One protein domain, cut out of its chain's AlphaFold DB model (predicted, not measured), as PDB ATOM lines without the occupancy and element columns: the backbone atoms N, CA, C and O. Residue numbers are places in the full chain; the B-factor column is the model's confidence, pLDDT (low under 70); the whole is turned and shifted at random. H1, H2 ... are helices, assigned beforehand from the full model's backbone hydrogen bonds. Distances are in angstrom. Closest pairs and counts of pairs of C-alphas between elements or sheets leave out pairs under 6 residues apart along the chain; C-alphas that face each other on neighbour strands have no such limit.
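What this domain is: This is residues 59 to 114 and 402 to 414 of the 416 residues of an uncharacterized protein of Thiothrix lacustris (UniProt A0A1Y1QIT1). Four short helices make a small rounded cluster, in which H1, H3 and H4 pack on one another as a triangle, their lines crossing steeply. H2 packs on H1 with its residues 75 to 79, then runs away from it on the side away from H4, and the link 89 to 94 folds back to H3. The printed part has 69 residues with four named helices, in the order H1, H2, H3, H4, and no named strand: the class is all helix. It is compact, with a radius of gyration of the C-alphas of 10.9 A and spans of 27 by 23 by 22 A.

Where its parts are: Find C-alpha 59 at (14.722, -51.600, -1.058); from there H1 runs through residues 59 to 68, 14.3 A long. H2, residues 75 to 88, covers 19.8 A. H3, residues 95 to 109, begins at C-alpha 95 at (26.585, -48.045, 3.258) and covers 20.9 A. After the cut, H4, residues 402 to 413, runs 16.4 A to C-alpha 413 at (23.399, -38.936, 6.499).

How they stand to each other: Begin at H1, a hub with H3: each touches three helices. H1 touches H2 at a steep tilt of 66 degrees, opposite ways; their closest C-alphas, of Ala 62 and Ala 79, are 5.1 A apart. H1 touches H3 at a steep tilt of 46 degrees, the same way, with the closest C-alphas, of Ile 65 and Ile 102, 6.6 A apart. H4, with residues 407 to 411 alone, touches H1; the closest C-alphas, of Leu 64 and Cys 411, are 6.4 A apart. H2 and H3 only just touch, with 3 pairs of C-alphas within 8 A, the closest being those of Leu 82 and Val 98 at 7.5 A. H3 touches H4 at a steep tilt of 44 degrees, opposite ways; look at Ala 103 and Arg 407, whose C-alphas are the closest, 5.0 A apart. H2 and H4 are apart. In H1, H2, H3 and H4 every O i to N i+4 pair is within hydrogen-bond range.

The domain as a whole: The C-alphas farthest apart are those of Gly 71 and Ser 90, 29.8 A. Residues 115 to 401 are not printed, and C-alphas 114 and 402 are 24.4 A apart across this cut. The links H1 to H2 and H2 to H3 are short. No printed residue is under 70 in pLDDT.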
ATOM      1  N   LYS A  59      15.731 -52.583  -1.471       96.44
ATOM      2  CA  LYS A  59      14.722 -51.600  -1.058       96.44
ATOM      3  C   LYS A  59      15.356 -50.385  -0.374       96.44
ATOM      4  O   LYS A  59      14.986 -49.260  -0.676       96.44
ATOM      5  N   GLN A  60      16.325 -50.606   0.510       97.06
ATOM      6  CA  GLN A  60      17.060 -49.522   1.166       97.06
ATOM      7  C   GLN A  60      17.936 -48.744   0.176       97.06
ATOM      8  O   GLN A  60      17.946 -47.520   0.216       97.06
ATOM      9  N   VAL A  61      18.624 -49.427  -0.749       98.00
ATOM     10  CA  VAL A  61      19.376 -48.752  -1.822       98.00
ATOM     11  C   VAL A  61      18.436 -47.903  -2.681       98.00
ATOM     12  O   VAL A  61      18.762 -46.758  -2.969       98.00
ATOM     13  N   ALA A  62      17.258 -48.421  -3.038       98.00
ATOM     14  CA  ALA A  62      16.277 -47.674  -3.817       98.00
ATOM     15  C   ALA A  62      15.823 -46.392  -3.100       98.00
ATOM     16  O   ALA A  62      15.828 -45.326  -3.703       98.00
ATOM     17  N   LEU A  63      15.545 -46.467  -1.794       97.69
ATOM     18  CA  LEU A  63      15.214 -45.288  -0.986       97.69
ATOM     19  C   LEU A  63      16.338 -44.241  -0.984       97.69
ATOM     20  O   LEU A  63      16.059 -43.048  -1.053       97.69
ATOM     21  N   LEU A  64      17.603 -44.668  -0.906       98.38
ATOM     22  CA  LEU A  64      18.745 -43.752  -0.982       98.38
ATOM     23  C   LEU A  64      18.857 -43.088  -2.359       98.38
ATOM     24  O   LEU A  64      19.180 -41.906  -2.427       98.38
ATOM     25  N   ILE A  65      18.575 -43.823  -3.439       98.38
ATOM     26  CA  ILE A  65      18.565 -43.274  -4.801       98.38
ATOM     27  C   ILE A  65      17.444 -42.242  -4.955       98.38
ATOM     28  O   ILE A  65      17.724 -41.133  -5.395       98.38
ATOM     29  N   ASP A  66      16.214 -42.555  -4.534       97.69
ATOM     30  CA  ASP A  66      15.072 -41.629  -4.630       97.69
ATOM     31  C   ASP A  66      15.309 -40.325  -3.850       97.69
ATOM     32  O   ASP A  66      14.855 -39.255  -4.255       97.69
ATOM     33  N   LYS A  67      16.030 -40.408  -2.725       97.12
ATOM     34  CA  LYS A  67      16.436 -39.244  -1.927       97.12
ATOM     35  C   LYS A  67      17.558 -38.441  -2.589       97.12
ATOM     36  O   LYS A  67      17.555 -37.216  -2.498       97.12
ATOM     37  N   ALA A  68      18.519 -39.116  -3.221       96.50
ATOM     38  CA  ALA A  68      19.642 -38.469  -3.893       96.50
ATOM     39  C   ALA A  68      19.206 -37.748  -5.178       96.50
ATOM     40  O   ALA A  68      19.589 -36.598  -5.382       96.50
ATOM     41  N   GLU A  69      18.380 -38.404  -5.996       96.94
ATOM     42  CA  GLU A  69      17.894 -37.899  -7.281       96.94
ATOM     43  C   GLU A  69      16.393 -38.225  -7.440       96.94
ATOM     44  O   GLU A  69      16.014 -39.303  -7.904       96.94
ATOM     45  N   PRO A  70      15.491 -37.321  -7.032       96.00
ATOM     46  CA  PRO A  70      14.057 -37.561  -7.133       96.00
ATOM     47  C   PRO A  70      13.586 -37.769  -8.579       96.00
ATOM     48  O   PRO A  70      13.874 -36.975  -9.471       96.00
ATOM     49  N   GLY A  71      12.773 -38.805  -8.804       95.19
ATOM     50  CA  GLY A  71      12.178 -39.074 -10.117       95.19
ATOM     51  C   GLY A  71      13.033 -39.938 -11.048       95.19
ATOM     52  O   GLY A  71      12.751 -39.984 -12.249       95.19
ATOM     53  N   VAL A  72      14.041 -40.646 -10.518       96.56
ATOM     54  CA  VAL A  72      14.734 -41.713 -11.253       96.56
ATOM     55  C   VAL A  72      13.718 -42.753 -11.760       96.56
ATOM     56  O   VAL A  72      12.961 -43.324 -10.974       96.56
ATOM     57  N   PRO A  73      13.682 -43.056 -13.070       94.44
ATOM     58  CA  PRO A  73      12.883 -44.165 -13.578       94.44
ATOM     59  C   PRO A  73      13.458 -45.515 -13.130       94.44
ATOM     60  O   PRO A  73      14.656 -45.757 -13.272       94.44
ATOM     61  N   ASP A  74      12.592 -46.423 -12.667       96.50
ATOM     62  CA  ASP A  74      12.964 -47.778 -12.221       96.50
ATOM     63  C   ASP A  74      14.079 -47.785 -11.154       96.50
ATOM     64  O   ASP A  74      15.105 -48.463 -11.277       96.50
ATOM     65  N   THR A  75      13.882 -47.017 -10.078       97.44
ATOM     66  CA  THR A  75      14.831 -46.923  -8.960       97.44
ATOM     67  C   THR A  75      15.183 -48.289  -8.357       97.44
ATOM     68  O   THR A  75      16.334 -48.546  -8.000       97.44
ATOM     69  N   PHE A  76      14.218 -49.210  -8.279       97.88
ATOM     70  CA  PHE A  76      14.467 -50.562  -7.776       97.88
ATOM     71  C   PHE A  76      15.366 -51.378  -8.721       97.88
ATOM     72  O   PHE A  76      16.231 -52.123  -8.256       97.88
ATOM     73  N   GLY A  77      15.226 -51.213 -10.039       98.19
ATOM     74  CA  GLY A  77      16.155 -51.768 -11.019       98.19
ATOM     75  C   GLY A  77      17.579 -51.236 -10.851       98.19
ATOM     76  O   GLY A  77      18.517 -52.031 -10.808       98.19
ATOM     77  N   TRP A  78      17.751 -49.921 -10.666       98.44
ATOM     78  CA  TRP A  78      19.060 -49.321 -10.353       98.44
ATOM     79  C   TRP A  78      19.664 -49.871  -9.062       98.44
ATOM     80  O   TRP A  78      20.851 -50.190  -9.020       98.44
ATOM     81  N   ALA A  79      18.846 -50.031  -8.024       98.31
ATOM     82  CA  ALA A  79      19.277 -50.602  -6.759       98.31
ATOM     83  C   ALA A  79      19.772 -52.051  -6.895       98.31
ATOM     84  O   ALA A  79      20.784 -52.417  -6.294       98.31
ATOM     85  N   ASN A  80      19.084 -52.878  -7.687       98.06
ATOM     86  CA  ASN A  80      19.512 -54.252  -7.948       98.06
ATOM     87  C   ASN A  80      20.801 -54.305  -8.769       98.06
ATOM     88  O   ASN A  80      21.708 -55.050  -8.403       98.06
ATOM     89  N   ASP A  81      20.916 -53.495  -9.821       98.44
ATOM     90  CA  ASP A  81      22.123 -53.448 -10.652       98.44
ATOM     91  C   ASP A  81      23.338 -52.933  -9.865       98.44
ATOM     92  O   ASP A  81      24.422 -53.497  -9.985       98.44
ATOM     93  N   LEU A  82      23.158 -51.941  -8.983       98.25
ATOM     94  CA  LEU A  82      24.198 -51.464  -8.064       98.25
ATOM     95  C   LEU A  82      24.676 -52.584  -7.133       98.25
ATOM     96  O   LEU A  82      25.877 -52.826  -7.004       98.25
ATOM     97  N   ARG A  83      23.742 -53.291  -6.486       97.19
ATOM     98  CA  ARG A  83      24.083 -54.405  -5.585       97.19
ATOM     99  C   ARG A  83      24.765 -55.541  -6.338       97.19
ATOM    100  O   ARG A  83      25.746 -56.077  -5.833       97.19
ATOM    101  N   SER A  84      24.280 -55.861  -7.538       97.19
ATOM    102  CA  SER A  84      24.893 -56.858  -8.413       97.19
ATOM    103  C   SER A  84      26.306 -56.449  -8.814       97.19
ATOM    104  O   SER A  84      27.179 -57.301  -8.804       97.19
ATOM    105  N   ALA A  85      26.553 -55.178  -9.134       97.75
ATOM    106  CA  ALA A  85      27.880 -54.684  -9.488       97.75
ATOM    107  C   ALA A  85      28.881 -54.834  -8.331       97.75
ATOM    108  O   ALA A  85      30.008 -55.273  -8.546       97.75
ATOM    109  N   LEU A  86      28.466 -54.520  -7.099       97.06
ATOM    110  CA  LEU A  86      29.295 -54.754  -5.912       97.06
ATOM    111  C   LEU A  86      29.579 -56.249  -5.718       97.06
ATOM    112  O   LEU A  86      30.720 -56.633  -5.485       97.06
ATOM    113  N   GLU A  87      28.558 -57.090  -5.864       95.12
ATOM    114  CA  GLU A  87      28.671 -58.539  -5.696       95.12
ATOM    115  C   GLU A  87      29.569 -59.197  -6.754       95.12
ATOM    116  O   GLU A  87      30.431 -59.994  -6.395       95.12
ATOM    117  N   THR A  88      29.444 -58.808  -8.028       94.56
ATOM    118  CA  THR A  88      30.284 -59.307  -9.132       94.56
ATOM    119  C   THR A  88      31.779 -59.120  -8.854       94.56
ATOM    120  O   THR A  88      32.586 -59.963  -9.241       94.56
ATOM    121  N   HIS A  89      32.147 -58.040  -8.159       93.50
ATOM    122  CA  HIS A  89      33.540 -57.698  -7.850       93.50
ATOM    123  C   HIS A  89      33.949 -58.046  -6.415       93.50
ATOM    124  O   HIS A  89      34.995 -57.588  -5.952       93.50
ATOM    125  N   SER A  90      33.136 -58.828  -5.697       94.31
ATOM    126  CA  SER A  90      33.360 -59.186  -4.289       94.31
ATOM    127  C   SER A  90      33.578 -57.963  -3.385       94.31
ATOM    128  O   SER A  90      34.355 -57.997  -2.429       94.31
ATOM    129  N   LEU A  91      32.907 -56.853  -3.698       94.12
ATOM    130  CA  LEU A  91      32.960 -55.617  -2.931       94.12
ATOM    131  C   LEU A  91      31.864 -55.620  -1.854       94.12
ATOM    132  O   LEU A  91      30.715 -55.973  -2.143       94.12
ATOM    133  N   PRO A  92      32.158 -55.167  -0.619       94.06
ATOM    134  CA  PRO A  92      31.148 -55.095   0.429       94.06
ATOM    135  C   PRO A  92      29.958 -54.227   0.015       94.06
ATOM    136  O   PRO A  92      30.131 -53.087  -0.423       94.06
ATOM    137  N   ARG A  93      28.738 -54.720   0.252       94.56
ATOM    138  CA  ARG A  93      27.478 -53.966   0.087       94.56
ATOM    139  C   ARG A  93      27.224 -53.030   1.277       94.56
ATOM    140  O   ARG A  93      26.112 -52.939   1.797       94.56
ATOM    141  N   SER A  94      28.286 -52.382   1.750       94.50
ATOM    142  CA  SER A  94      28.241 -51.454   2.872       94.50
ATOM    143  C   SER A  94      27.583 -50.142   2.464       94.50
ATOM    144  O   SER A  94      27.537 -49.779   1.286       94.50
ATOM    145  N   ARG A  95      27.125 -49.388   3.464       95.56
ATOM    146  CA  ARG A  95      26.585 -48.045   3.258       95.56
ATOM    147  C   ARG A  95      27.548 -47.118   2.539       95.56
ATOM    148  O   ARG A  95      27.146 -46.431   1.609       95.56
ATOM    149  N   GLU A  96      28.817 -47.168   2.919       96.25
ATOM    150  CA  GLU A  96      29.860 -46.367   2.289       96.25
ATOM    151  C   GLU A  96      30.003 -46.667   0.796       96.25
ATOM    152  O   GLU A  96      30.086 -45.750  -0.014       96.25
ATOM    153  N   ASN A  97      30.020 -47.943   0.405       97.56
ATOM    154  CA  ASN A  97      30.188 -48.315  -0.998       97.56
ATOM    155  C   ASN A  97      28.931 -48.006  -1.817       97.56
ATOM    156  O   ASN A  97      29.037 -47.479  -2.923       97.56
ATOM    157  N   VAL A  98      27.747 -48.260  -1.252       98.31
ATOM    158  CA  VAL A  98      26.465 -47.903  -1.873       98.31
ATOM    159  C   VAL A  98      26.373 -46.395  -2.098       98.31
ATOM    160  O   VAL A  98      26.129 -45.964  -3.222       98.31
ATOM    161  N   CYS A  99      26.621 -45.587  -1.066       98.62
ATOM    162  CA  CYS A  99      26.553 -44.136  -1.187       98.62
ATOM    163  C   CYS A  99      27.635 -43.569  -2.108       98.62
ATOM    164  O   CYS A  99      27.373 -42.592  -2.804       98.62
ATOM    165  N   ALA A 100      28.827 -44.171  -2.154       98.75
ATOM    166  CA  ALA A 100      29.873 -43.762  -3.089       98.75
ATOM    167  C   ALA A 100      29.440 -43.987  -4.547       98.75
ATOM    168  O   ALA A 100      29.609 -43.101  -5.382       98.75
ATOM    169  N   MET A 101      28.836 -45.140  -4.848       98.62
ATOM    170  CA  MET A 101      28.306 -45.424  -6.184       98.62
ATOM    171  C   MET A 101      27.125 -44.521  -6.552       98.62
ATOM    172  O   MET A 101      27.103 -44.000  -7.665       98.62
ATOM    173  N   ILE A 102      26.180 -44.302  -5.626       98.75
ATOM    174  CA  ILE A 102      25.054 -43.370  -5.813       98.75
ATOM    175  C   ILE A 102      25.580 -41.972  -6.144       98.75
ATOM    176  O   ILE A 102      25.159 -41.387  -7.131       98.75
ATOM    177  N   ALA A 103      26.540 -41.465  -5.368       98.69
ATOM    178  CA  ALA A 103      27.091 -40.129  -5.561       98.69
ATOM    179  C   ALA A 103      27.744 -39.935  -6.938       98.69
ATOM    180  O   ALA A 103      27.585 -38.875  -7.544       98.69
ATOM    181  N   VAL A 104      28.463 -40.948  -7.433       98.19
ATOM    182  CA  VAL A 104      29.102 -40.899  -8.754       98.19
ATOM    183  C   VAL A 104      28.068 -41.016  -9.872       98.19
ATOM    184  O   VAL A 104      28.057 -40.172 -10.757       98.19
ATOM    185  N   VAL A 105      27.163 -42.001  -9.847       97.56
ATOM    186  CA  VAL A 105      26.191 -42.180 -10.948       97.56
ATOM    187  C   VAL A 105      25.198 -41.012 -11.047       97.56
ATOM    188  O   VAL A 105      24.796 -40.628 -12.146       97.56
ATOM    189  N   ASP A 106      24.839 -40.418  -9.909       97.31
ATOM    190  CA  ASP A 106      24.053 -39.188  -9.818       97.31
ATOM    191  C   ASP A 106      24.797 -38.021 -10.492       97.31
ATOM    192  O   ASP A 106      24.259 -37.357 -11.378       97.31
ATOM    193  N   GLN A 107      26.077 -37.835 -10.154       95.19
ATOM    194  CA  GLN A 107      26.908 -36.796 -10.756       95.19
ATOM    195  C   GLN A 107      27.118 -36.982 -12.267       95.19
ATOM    196  O   GLN A 107      27.112 -35.991 -12.999       95.19
ATOM    197  N   GLU A 108      27.344 -38.211 -12.722       93.44
ATOM    198  CA  GLU A 108      27.732 -38.490 -14.108       93.44
ATOM    199  C   GLU A 108      26.545 -38.532 -15.067       93.44
ATOM    200  O   GLU A 108      26.658 -38.121 -16.221       93.44
ATOM    201  N   SER A 109      25.389 -39.030 -14.620       94.19
ATOM    202  CA  SER A 109      24.263 -39.257 -15.532       94.19
ATOM    203  C   SER A 109      22.881 -38.974 -14.962       94.19
ATOM    204  O   SER A 109      21.897 -39.133 -15.692       94.19
ATOM    205  N   SER A 110      22.779 -38.595 -13.685       95.69
ATOM    206  CA  SER A 110      21.497 -38.512 -12.972       95.69
ATOM    207  C   SER A 110      20.677 -39.794 -13.164       95.69
ATOM    208  O   SER A 110      19.500 -39.755 -13.527       95.69
ATOM    209  N   PHE A 111      21.345 -40.948 -13.005       96.81
ATOM    210  CA  PHE A 111      20.771 -42.282 -13.210       96.81
ATOM    211  C   PHE A 111      20.152 -42.478 -14.607       96.81
ATOM    212  O   PHE A 111      19.017 -42.940 -14.767       96.81
ATOM    213  N   ARG A 112      20.920 -42.166 -15.657       94.38
ATOM    214  CA  ARG A 112      20.557 -42.465 -17.052       94.38
ATOM    215  C   ARG A 112      21.692 -43.217 -17.733       94.38
ATOM    216  O   ARG A 112      22.797 -42.720 -17.851       94.38
ATOM    217  N   ALA A 113      21.421 -44.417 -18.237       92.44
ATOM    218  CA  ALA A 113      22.470 -45.226 -18.867       92.44
ATOM    219  C   ALA A 113      23.011 -44.623 -20.179       92.44
ATOM    220  O   ALA A 113      24.174 -44.820 -20.512       92.44
ATOM    221  N   ASN A 114      22.163 -43.902 -20.917       89.88
ATOM    222  CA  ASN A 114      22.502 -43.287 -22.198       89.88
ATOM    223  C   ASN A 114      21.661 -42.008 -22.409       89.88
ATOM    224  O   ASN A 114      20.647 -42.052 -23.115       89.88
ATOM    225  N   THR A 402      34.821 -32.751  -4.871       96.75
ATOM    226  CA  THR A 402      34.042 -32.053  -3.833       96.75
ATOM    227  C   THR A 402      32.535 -32.125  -4.075       96.75
ATOM    228  O   THR A 402      31.772 -32.290  -3.125       96.75
ATOM    229  N   THR A 403      32.083 -32.058  -5.333       96.88
ATOM    230  CA  THR A 403      30.654 -32.203  -5.665       96.88
ATOM    231  C   THR A 403      30.164 -33.619  -5.364       96.88
ATOM    232  O   THR A 403      29.124 -33.789  -4.720       96.88
ATOM    233  N   VAL A 404      30.929 -34.633  -5.784       98.19
ATOM    234  CA  VAL A 404      30.627 -36.043  -5.502       98.19
ATOM    235  C   VAL A 404      30.695 -36.316  -4.003       98.19
ATOM    236  O   VAL A 404      29.785 -36.946  -3.473       98.19
ATOM    237  N   ASP A 405      31.698 -35.796  -3.290       98.56
ATOM    238  CA  ASP A 405      31.775 -35.955  -1.835       98.56
ATOM    239  C   ASP A 405      30.558 -35.335  -1.140       98.56
ATOM    240  O   ASP A 405      29.935 -35.980  -0.305       98.56
ATOM    241  N   GLY A 406      30.100 -34.157  -1.571       98.44
ATOM    242  CA  GLY A 406      28.860 -33.568  -1.063       98.44
ATOM    243  C   GLY A 406      27.628 -34.468  -1.255       98.44
ATOM    244  O   GLY A 406      26.810 -34.588  -0.341       98.44
ATOM    245  N   ARG A 407      27.488 -35.124  -2.417       98.56
ATOM    246  CA  ARG A 407      26.422 -36.118  -2.672       98.56
ATOM    247  C   ARG A 407      26.588 -37.355  -1.783       98.56
ATOM    248  O   ARG A 407      25.615 -37.822  -1.190       98.56
ATOM    249  N   TYR A 408      27.820 -37.837  -1.639       98.75
ATOM    250  CA  TYR A 408      28.174 -38.969  -0.789       98.75
ATOM    251  C   TYR A 408      27.810 -38.715   0.677       98.75
ATOM    252  O   TYR A 408      27.101 -39.528   1.268       98.75
ATOM    253  N   GLN A 409      28.209 -37.574   1.245       98.56
ATOM    254  CA  GLN A 409      27.907 -37.220   2.634       98.56
ATOM    255  C   GLN A 409      26.397 -37.099   2.876       98.56
ATOM    256  O   GLN A 409      25.905 -37.591   3.890       98.56
ATOM    257  N   ARG A 410      25.639 -36.518   1.929       98.31
ATOM    258  CA  ARG A 410      24.167 -36.485   2.014       98.31
ATOM    259  C   ARG A 410      23.582 -37.892   2.066       98.31
ATOM    260  O   ARG A 410      22.851 -38.198   2.999       98.31
ATOM    261  N   CYS A 411      23.979 -38.775   1.148       98.38
ATOM    262  CA  CYS A 411      23.539 -40.173   1.170       98.38
ATOM    263  C   CYS A 411      23.917 -40.887   2.479       98.38
ATOM    264  O   CYS A 411      23.117 -41.643   3.033       98.38
ATOM    265  N   MET A 412      25.119 -40.649   3.011       97.94
ATOM    266  CA  MET A 412      25.562 -41.233   4.281       97.94
ATOM    267  C   MET A 412      24.723 -40.763   5.475       97.94
ATOM    268  O   MET A 412      24.506 -41.551   6.394       97.94
ATOM    269  N   ALA A 413      24.211 -39.529   5.438       97.31
ATOM    270  CA  ALA A 413      23.399 -38.936   6.499       97.31
ATOM    271  C   ALA A 413      21.923 -39.382   6.502       97.31
ATOM    272  O   ALA A 413      21.219 -39.147   7.481       97.31
ATOM    273  N   GLU A 414      21.437 -40.032   5.441       93.81
ATOM    274  CA  GLU A 414      20.030 -40.431   5.344       93.81
ATOM    275  C   GLU A 414      19.612 -41.475   6.401       93.81
ATOM    276  O   GLU A 414      20.347 -42.402   6.740       93.81
TER     277      GLU A 414